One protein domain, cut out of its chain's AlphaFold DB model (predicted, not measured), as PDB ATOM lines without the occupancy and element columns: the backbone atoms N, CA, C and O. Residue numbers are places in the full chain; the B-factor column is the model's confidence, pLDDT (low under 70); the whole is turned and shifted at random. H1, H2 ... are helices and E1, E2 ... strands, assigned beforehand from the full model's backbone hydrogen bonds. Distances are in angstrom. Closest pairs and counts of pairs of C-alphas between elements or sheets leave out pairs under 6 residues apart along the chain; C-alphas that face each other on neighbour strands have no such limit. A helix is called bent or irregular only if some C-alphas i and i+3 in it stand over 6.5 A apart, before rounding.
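What this domain is: This is residues 57 to 113 of the 113 residues of the protein "AFOR_N domain-containing protein" of marine sediment metagenome (UniProt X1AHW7). A two-stranded hairpin, E1 and E2, makes one side of this small domain, and the helix H1 makes the other side. From the end of H1 a long stretch with no named element, residues 94 to 105, folds back past H1 to the short helix H2, and a short tail to residue 113 follows it. The printed part has 57 residues, with two named strands and two named helices in the order E1, E2, H1, H2; the sheet, in the order E1 - E2, is antiparallel. The class is mixed, helices and strands, with 27 residues, under half of those printed, in named elements. The whole is compact, with a radius of gyration of the C-alphas of 11.6 A, and its C-alphas span 35 by 24 by 19 A along the three main axes.

How they stand to each other: Strand E1, residues 61 to 66, and strand E2, residues 69 to 74, are antiparallel neighbours and form a hairpin over a tight link of 2 residues. The angle between their N-to-C directions is 153 degrees. The C-alphas of Val 61 and Asp 74 face each other at 4.6 A, and those of Asn 66 and Gly 69 at 5.5 A. Within hydrogen-bond range across the pair are N 64 and O 71, at 2.8 A, and N 73 and O 62, at 2.9 A. After E2 a short link of 8 residues leads to helix H1, residues 83 to 93. E1 and H1 are apart. A long link of 12 residues leads on to helix H2, residues 106 to 109, which is apart from E1, from E2 and from H1. In H1 each O i to N i+4 pair is within hydrogen-bond range; H2, with 4 residues, is too short for such a pair, and its one O i to N i+3 pair is within range.

Where its parts are: E1 begins at C-alpha 61, at (-26.963, 9.971, 24.177), and measures 16.3 A from first to last C-alpha. E2 measures 16.6 A. H1 begins at C-alpha 83, at (-37.256, 4.291, 33.165), and measures 15.1 A; it is not bent. H2 measures 4.8 A and ends at C-alpha 109, at (-36.579, 14.830, 28.951).

The domain as a whole: The two C-alphas farthest apart, those of Asn 68 and Arg 113, are 35.7 A from each other. The first and last printed C-alphas, those of Ser 57 and Arg 113, are 20.4 A apart, and Arg 113 is the chain's last residue. The printed part has no cut. The one long link, residues 94 to 105, has its C-alphas 6 to 15 A from the mean of all C-alphas. The mean pLDDT of the printed part is 97.2, and no printed residue is under 70.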
ATOM      1  N   SER A  57     -25.301  17.557  24.670       98.06
ATOM      2  CA  SER A  57     -25.228  16.825  23.402       98.06
ATOM      3  C   SER A  57     -26.298  17.345  22.442       98.06
ATOM      4  O   SER A  57     -27.401  17.662  22.881       98.06
ATOM      5  N   GLU A  58     -25.995  17.404  21.145       97.69
ATOM      6  CA  GLU A  58     -26.961  17.802  20.108       97.69
ATOM      7  C   GLU A  58     -28.083  16.770  19.925       97.69
ATOM      8  O   GLU A  58     -29.203  17.130  19.577       97.69
ATOM      9  N   ASN A  59     -27.789  15.496  20.202       97.94
ATOM     10  CA  ASN A  59     -28.731  14.380  20.109       97.94
ATOM     11  C   ASN A  59     -28.797  13.610  21.440       97.94
ATOM     12  O   ASN A  59     -27.831  13.658  22.217       97.94
ATOM     13  N   PRO A  60     -29.890  12.873  21.718       98.50
ATOM     14  CA  PRO A  60     -29.964  11.968  22.859       98.50
ATOM     15  C   PRO A  60     -28.810  10.963  22.865       98.50
ATOM     16  O   PRO A  60     -28.601  10.225  21.904       98.50
ATOM     17  N   VAL A  61     -28.077  10.907  23.974       98.75
ATOM     18  CA  VAL A  61     -26.963   9.971  24.177       98.75
ATOM     19  C   VAL A  61     -26.990   9.396  25.586       98.75
ATOM     20  O   VAL A  61     -27.536  10.006  26.509       98.75
ATOM     21  N   TYR A  62     -26.372   8.232  25.766       98.56
ATOM     22  CA  TYR A  62     -26.096   7.658  27.078       98.56
ATOM     23  C   TYR A  62     -24.599   7.384  27.235       98.56
ATOM     24  O   TYR A  62     -23.878   7.183  26.260       98.56
ATOM     25  N   LEU A  63     -24.132   7.406  28.481       98.44
ATOM     26  CA  LEU A  63     -22.764   7.052  28.835       98.44
ATOM     27  C   LEU A  63     -22.734   5.581  29.251       98.44
ATOM     28  O   LEU A  63     -23.403   5.203  30.214       98.44
ATOM     29  N   ASP A  64     -21.966   4.775  28.531       97.88
ATOM     30  CA  ASP A  64     -21.661   3.393  28.883       97.88
ATOM     31  C   ASP A  64     -20.303   3.336  29.581       97.88
ATOM     32  O   ASP A  64     -19.339   3.939  29.110       97.88
ATOM     33  N   ILE A  65     -20.228   2.639  30.714       97.62
ATOM     34  CA  ILE A  65     -18.984   2.467  31.470       97.62
ATOM     35  C   ILE A  65     -18.837   0.990  31.801       97.62
ATOM     36  O   ILE A  65     -19.668   0.421  32.510       97.62
ATOM     37  N   ASN A  66     -17.758   0.391  31.313       93.94
ATOM     38  CA  ASN A  66     -17.420  -1.012  31.520       93.94
ATOM     39  C   ASN A  66     -15.899  -1.174  31.697       93.94
ATOM     40  O   ASN A  66     -15.171  -0.189  31.844       93.94
ATOM     41  N   GLU A  67     -15.409  -2.412  31.707       90.44
ATOM     42  CA  GLU A  67     -13.984  -2.736  31.857       90.44
ATOM     43  C   GLU A  67     -13.071  -2.102  30.794       90.44
ATOM     44  O   GLU A  67     -11.882  -1.915  31.048       90.44
ATOM     45  N   ASN A  68     -13.613  -1.726  29.633       91.31
ATOM     46  CA  ASN A  68     -12.869  -1.091  28.543       91.31
ATOM     47  C   ASN A  68     -12.828   0.443  28.658       91.31
ATOM     48  O   ASN A  68     -12.193   1.104  27.837       91.31
ATOM     49  N   GLY A  69     -13.488   1.020  29.667       94.69
ATOM     50  CA  GLY A  69     -13.534   2.459  29.909       94.69
ATOM     51  C   GLY A  69     -14.934   3.048  29.752       94.69
ATOM     52  O   GLY A  69     -15.933   2.386  30.026       94.69
ATOM     53  N   ALA A  70     -14.990   4.323  29.367       97.12
ATOM     54  CA  ALA A  70     -16.220   5.098  29.254       97.12
ATOM     55  C   ALA A  70     -16.449   5.559  27.806       97.12
ATOM     56  O   ALA A  70     -15.565   6.168  27.201       97.12
ATOM     57  N   GLU A  71     -17.640   5.305  27.269       97.75
ATOM     58  CA  GLU A  71     -18.011   5.593  25.882       97.75
ATOM     59  C   GLU A  71     -19.390   6.263  25.815       97.75
ATOM     60  O   GLU A  71     -20.325   5.865  26.509       97.75
ATOM     61  N   ILE A  72     -19.537   7.285  24.968       98.31
ATOM     62  CA  ILE A  72     -20.831   7.923  24.698       98.31
ATOM     63  C   ILE A  72     -21.478   7.224  23.503       98.31
ATOM     64  O   ILE A  72     -20.875   7.141  22.434       98.31
ATOM     65  N   LYS A  73     -22.714   6.755  23.676       98.25
ATOM     66  CA  LYS A  73     -23.477   5.999  22.673       98.25
ATOM     67  C   LYS A  73     -24.803   6.690  22.360       98.25
ATOM     68  O   LYS A  73     -25.362   7.379  23.214       98.25
ATOM     69  N   ASP A  74     -25.310   6.492  21.145       98.25
ATOM     70  CA  ASP A  74     -26.618   7.009  20.726       98.25
ATOM     71  C   ASP A  74     -27.748   6.459  21.615       98.25
ATOM     72  O   ASP A  74     -27.785   5.267  21.931       98.25
ATOM     73  N   ALA A  75     -28.655   7.346  22.026       98.38
ATOM     74  CA  ALA A  75     -29.841   7.024  22.817       98.38
ATOM     75  C   ALA A  75     -31.134   7.448  22.109       98.38
ATOM     76  O   ALA A  75     -32.169   7.587  22.767       98.38
ATOM     77  N   SER A  76     -31.096   7.690  20.797       98.00
ATOM     78  CA  SER A  76     -32.253   8.185  20.046       98.00
ATOM     79  C   SER A  76     -33.424   7.203  20.112       98.00
ATOM     80  O   SER A  76     -34.578   7.612  20.195       98.00
ATOM     81  N   ASP A  77     -33.134   5.901  20.168       97.56
ATOM     82  CA  ASP A  77     -34.133   4.848  20.340       97.56
ATOM     83  C   ASP A  77     -34.640   4.693  21.783       97.56
ATOM     84  O   ASP A  77     -35.608   3.969  22.010       97.56
ATOM     85  N   LEU A  78     -34.000   5.342  22.758       98.44
ATOM     86  CA  LEU A  78     -34.391   5.331  24.171       98.44
ATOM     87  C   LEU A  78     -35.203   6.567  24.564       98.44
ATOM     88  O   LEU A  78     -35.962   6.510  25.531       98.44
ATOM     89  N   TRP A  79     -35.035   7.670  23.836       98.44
ATOM     90  CA  TRP A  79     -35.705   8.931  24.127       98.44
ATOM     91  C   TRP A  79     -37.224   8.791  23.996       98.44
ATOM     92  O   TRP A  79     -37.737   8.201  23.042       98.44
ATOM     93  N   GLY A  80     -37.960   9.307  24.972       98.44
ATOM     94  CA  GLY A  80     -39.407   9.158  25.077       98.44
ATOM     95  C   GLY A  80     -39.853   7.899  25.821       98.44
ATOM     96  O   GLY A  80     -41.055   7.741  26.044       98.44
ATOM     97  N   LYS A  81     -38.943   7.005  26.232       98.50
ATOM     98  CA  LYS A  81     -39.294   5.804  27.008       98.50
ATOM     99  C   LYS A  81     -39.348   6.079  28.512       98.50
ATOM    100  O   LYS A  81     -38.775   7.026  29.048       98.50
ATOM    101  N   GLY A  82     -40.065   5.213  29.226       98.38
ATOM    102  CA  GLY A  82     -40.070   5.203  30.689       98.38
ATOM    103  C   GLY A  82     -38.844   4.489  31.268       98.38
ATOM    104  O   GLY A  82     -38.286   3.588  30.647       98.38
ATOM    105  N   ILE A  83     -38.474   4.812  32.513       98.00
ATOM    106  CA  ILE A  83     -37.256   4.291  33.165       98.00
ATOM    107  C   ILE A  83     -37.159   2.755  33.203       98.00
ATOM    108  O   ILE A  83     -36.059   2.210  33.110       98.00
ATOM    109  N   PHE A  84     -38.285   2.041  33.319       97.88
ATOM    110  CA  PHE A  84     -38.302   0.575  33.331       97.88
ATOM    111  C   PHE A  84     -37.936  -0.004  31.966       97.88
ATOM    112  O   PHE A  84     -37.144  -0.942  31.886       97.88
ATOM    113  N   GLU A  85     -38.486   0.577  30.901       98.31
ATOM    114  CA  GLU A  85     -38.222   0.151  29.533       98.31
ATOM    115  C   GLU A  85     -36.791   0.510  29.131       98.31
ATOM    116  O   GLU A  85     -36.049  -0.369  28.699       98.31
ATOM    117  N   THR A  86     -36.358   1.747  29.389       98.44
ATOM    118  CA  THR A  86     -34.978   2.194  29.149       98.44
ATOM    119  C   THR A  86     -33.970   1.292  29.858       98.44
ATOM    120  O   THR A  86     -33.009   0.823  29.248       98.44
ATOM    121  N   SER A  87     -34.211   0.969  31.133       97.88
ATOM    122  CA  SER A  87     -33.335   0.073  31.897       97.88
ATOM    123  C   SER A  87     -33.314  -1.351  31.343       97.88
ATOM    124  O   SER A  87     -32.266  -1.993  31.372       97.88
ATOM    125  N   LYS A  88     -34.455  -1.863  30.864       97.75
ATOM    126  CA  LYS A  88     -34.540  -3.189  30.242       97.75
ATOM    127  C   LYS A  88     -33.729  -3.227  28.945       97.75
ATOM    128  O   LYS A  88     -32.844  -4.070  28.824       97.75
ATOM    129  N   VAL A  89     -33.973  -2.278  28.042       98.06
ATOM    130  CA  VAL A  89     -33.290  -2.196  26.742       98.06
ATOM    131  C   VAL A  89     -31.780  -2.043  26.927       98.06
ATOM    132  O   VAL A  89     -31.012  -2.734  26.268       98.06
ATOM    133  N   LEU A  90     -31.324  -1.195  27.856       98.06
ATOM    134  CA  LEU A  90     -29.889  -1.016  28.107       98.06
ATOM    135  C   LEU A  90     -29.218  -2.272  28.676       98.06
ATOM    136  O   LEU A  90     -28.096  -2.594  28.288       98.06
ATOM    137  N   LYS A  91     -29.897  -3.025  29.550       97.25
ATOM    138  CA  LYS A  91     -29.377  -4.315  30.033       97.25
ATOM    139  C   LYS A  91     -29.261  -5.332  28.901       97.25
ATOM    140  O   LYS A  91     -28.227  -5.985  28.794       97.25
ATOM    141  N   GLU A  92     -30.274  -5.422  28.042       96.88
ATOM    142  CA  GLU A  92     -30.255  -6.288  26.856       96.88
ATOM    143  C   GLU A  92     -29.118  -5.897  25.898       96.88
ATOM    144  O   GLU A  92     -28.319  -6.755  25.531       96.88
ATOM    145  N   LYS A  93     -28.967  -4.600  25.583       95.81
ATOM    146  CA  LYS A  93     -27.873  -4.072  24.745       95.81
ATOM    147  C   LYS A  93     -26.487  -4.363  25.323       95.81
ATOM    148  O   LYS A  93     -25.570  -4.669  24.570       95.81
ATOM    149  N   SER A  94     -26.331  -4.283  26.645       94.75
ATOM    150  CA  SER A  94     -25.058  -4.583  27.318       94.75
ATOM    151  C   SER A  94     -24.714  -6.078  27.354       94.75
ATOM    152  O   SER A  94     -23.612  -6.439  27.749       94.75
ATOM    153  N   GLY A  95     -25.663  -6.963  27.019       94.19
ATOM    154  CA  GLY A  95     -25.492  -8.412  27.149       94.19
ATOM    155  C   GLY A  95     -25.417  -8.913  28.599       94.19
ATOM    156  O   GLY A  95     -25.176 -10.098  28.821       94.19
ATOM    157  N   SER A  96     -25.637  -8.043  29.592       92.56
ATOM    158  CA  SER A  96     -25.497  -8.371  31.009       92.56
ATOM    159  C   SER A  96     -26.717  -7.933  31.829       92.56
ATOM    160  O   SER A  96     -27.000  -6.737  31.959       92.56
ATOM    161  N   PRO A  97     -27.424  -8.866  32.499       92.31
ATOM    162  CA  PRO A  97     -28.496  -8.507  33.432       92.31
ATOM    163  C   PRO A  97     -27.962  -7.809  34.700       92.31
ATOM    164  O   PRO A  97     -28.731  -7.221  35.475       92.31
ATOM    165  N   LEU A  98     -26.645  -7.870  34.931       93.50
ATOM    166  CA  LEU A  98     -25.970  -7.238  36.062       93.50
ATOM    167  C   LEU A  98     -25.662  -5.756  35.828       93.50
ATOM    168  O   LEU A  98     -25.414  -5.050  36.804       93.50
ATOM    169  N   THR A  99     -25.801  -5.255  34.600       96.69
ATOM    170  CA  THR A  99     -25.678  -3.826  34.296       96.69
ATOM    171  C   THR A  99     -26.611  -2.994  35.181       96.69
ATOM    172  O   THR A  99     -27.753  -3.382  35.483       96.69
ATOM    173  N   ARG A 100     -26.112  -1.852  35.661       97.75
ATOM    174  CA  ARG A 100     -26.862  -0.911  36.502       97.75
ATOM    175  C   ARG A 100     -27.045   0.392  35.756       97.75
ATOM    176  O   ARG A 100     -26.095   0.970  35.257       97.75
ATOM    177  N   VAL A 101     -28.294   0.834  35.697       98.19
ATOM    178  CA  VAL A 101     -28.716   1.964  34.878       98.19
ATOM    179  C   VAL A 101     -29.231   3.057  35.801       98.19
ATOM    180  O   VAL A 101     -30.135   2.819  36.602       98.19
ATOM    181  N   ALA A 102     -28.665   4.254  35.671       98.12
ATOM    182  CA  ALA A 102     -29.262   5.489  36.154       98.12
ATOM    183  C   ALA A 102     -29.762   6.255  34.924       98.12
ATOM    184  O   ALA A 102     -28.967   6.630  34.067       98.12
ATOM    185  N   CYS A 103     -31.075   6.436  34.807       98.31
ATOM    186  CA  CYS A 103     -31.694   7.084  33.654       98.31
ATOM    187  C   CYS A 103     -32.809   8.038  34.088       98.31
ATOM    188  O   CYS A 103     -33.288   7.991  35.224       98.31
ATOM    189  N   ILE A 104     -33.206   8.903  33.163       98.69
ATOM    190  CA  ILE A 104     -34.390   9.749  33.281       98.69
ATOM    191  C   ILE A 104     -35.550   9.105  32.518       98.69
ATOM    192  O   ILE A 104     -35.336   8.276  31.638       98.69
ATOM    193  N   GLY A 105     -36.775   9.478  32.876       98.50
ATOM    194  CA  GLY A 105     -37.938   9.258  32.018       98.50
ATOM    195  C   GLY A 105     -38.359  10.555  31.333       98.50
ATOM    196  O   GLY A 105     -37.739  11.602  31.533       98.50
ATOM    197  N   GLN A 106     -39.491  10.501  30.636       98.62
ATOM    198  CA  GLN A 106     -40.085  11.619  29.891       98.62
ATOM    199  C   GLN A 106     -40.184  12.942  30.674       98.62
ATOM    200  O   GLN A 106     -40.072  14.014  30.093       98.62
ATOM    201  N   ALA A 107     -40.379  12.912  31.996       98.62
ATOM    202  CA  ALA A 107     -40.403  14.137  32.803       98.62
ATOM    203  C   ALA A 107     -39.044  14.865  32.816       98.62
ATOM    204  O   ALA A 107     -38.996  16.090  32.736       98.62
ATOM    205  N   GLY A 108     -37.941  14.111  32.881       98.38
ATOM    206  CA  GLY A 108     -36.593  14.670  32.792       98.38
ATOM    207  C   GLY A 108     -36.277  15.165  31.383       98.38
ATOM    208  O   GLY A 108     -35.695  16.235  31.233       98.38
ATOM    209  N   GLU A 109     -36.719  14.432  30.360       98.50
ATOM    210  CA  GLU A 109     -36.579  14.830  28.951       98.50
ATOM    211  C   GLU A 109     -37.300  16.155  28.661       98.50
ATOM    212  O   GLU A 109     -36.771  17.010  27.955       98.50
ATOM    213  N   ASN A 110     -38.473  16.359  29.270       98.56
ATOM    214  CA  ASN A 110     -39.295  17.565  29.133       98.56
ATOM    215  C   ASN A 110     -38.956  18.679  30.143       98.56
ATOM    216  O   ASN A 110     -39.715  19.639  30.272       98.56
ATOM    217  N   LEU A 111     -37.830  18.575  30.861       98.25
ATOM    218  CA  LEU A 111     -37.321  19.613  31.769       98.25
ATOM    219  C   LEU A 111     -38.317  20.051  32.863       98.25
ATOM    220  O   LEU A 111     -38.359  21.229  33.241       98.25
ATOM    221  N   VAL A 112     -39.111  19.113  33.389       98.56
ATOM    222  CA  VAL A 112     -40.013  19.375  34.523       98.56
ATOM    223  C   VAL A 112     -39.193  19.798  35.753       98.56
ATOM    224  O   VAL A 112     -38.124  19.239  36.009       98.56
ATOM    225  N   ARG A 113     -39.680  20.805  36.491       94.00
ATOM    226  CA  ARG A 113     -39.019  21.390  37.670       94.00
ATOM    227  C   ARG A 113     -39.650  20.926  38.971       94.00
ATOM    228  O   ARG A 113     -40.896  20.840  39.005       94.00
TER     229      ARG A 113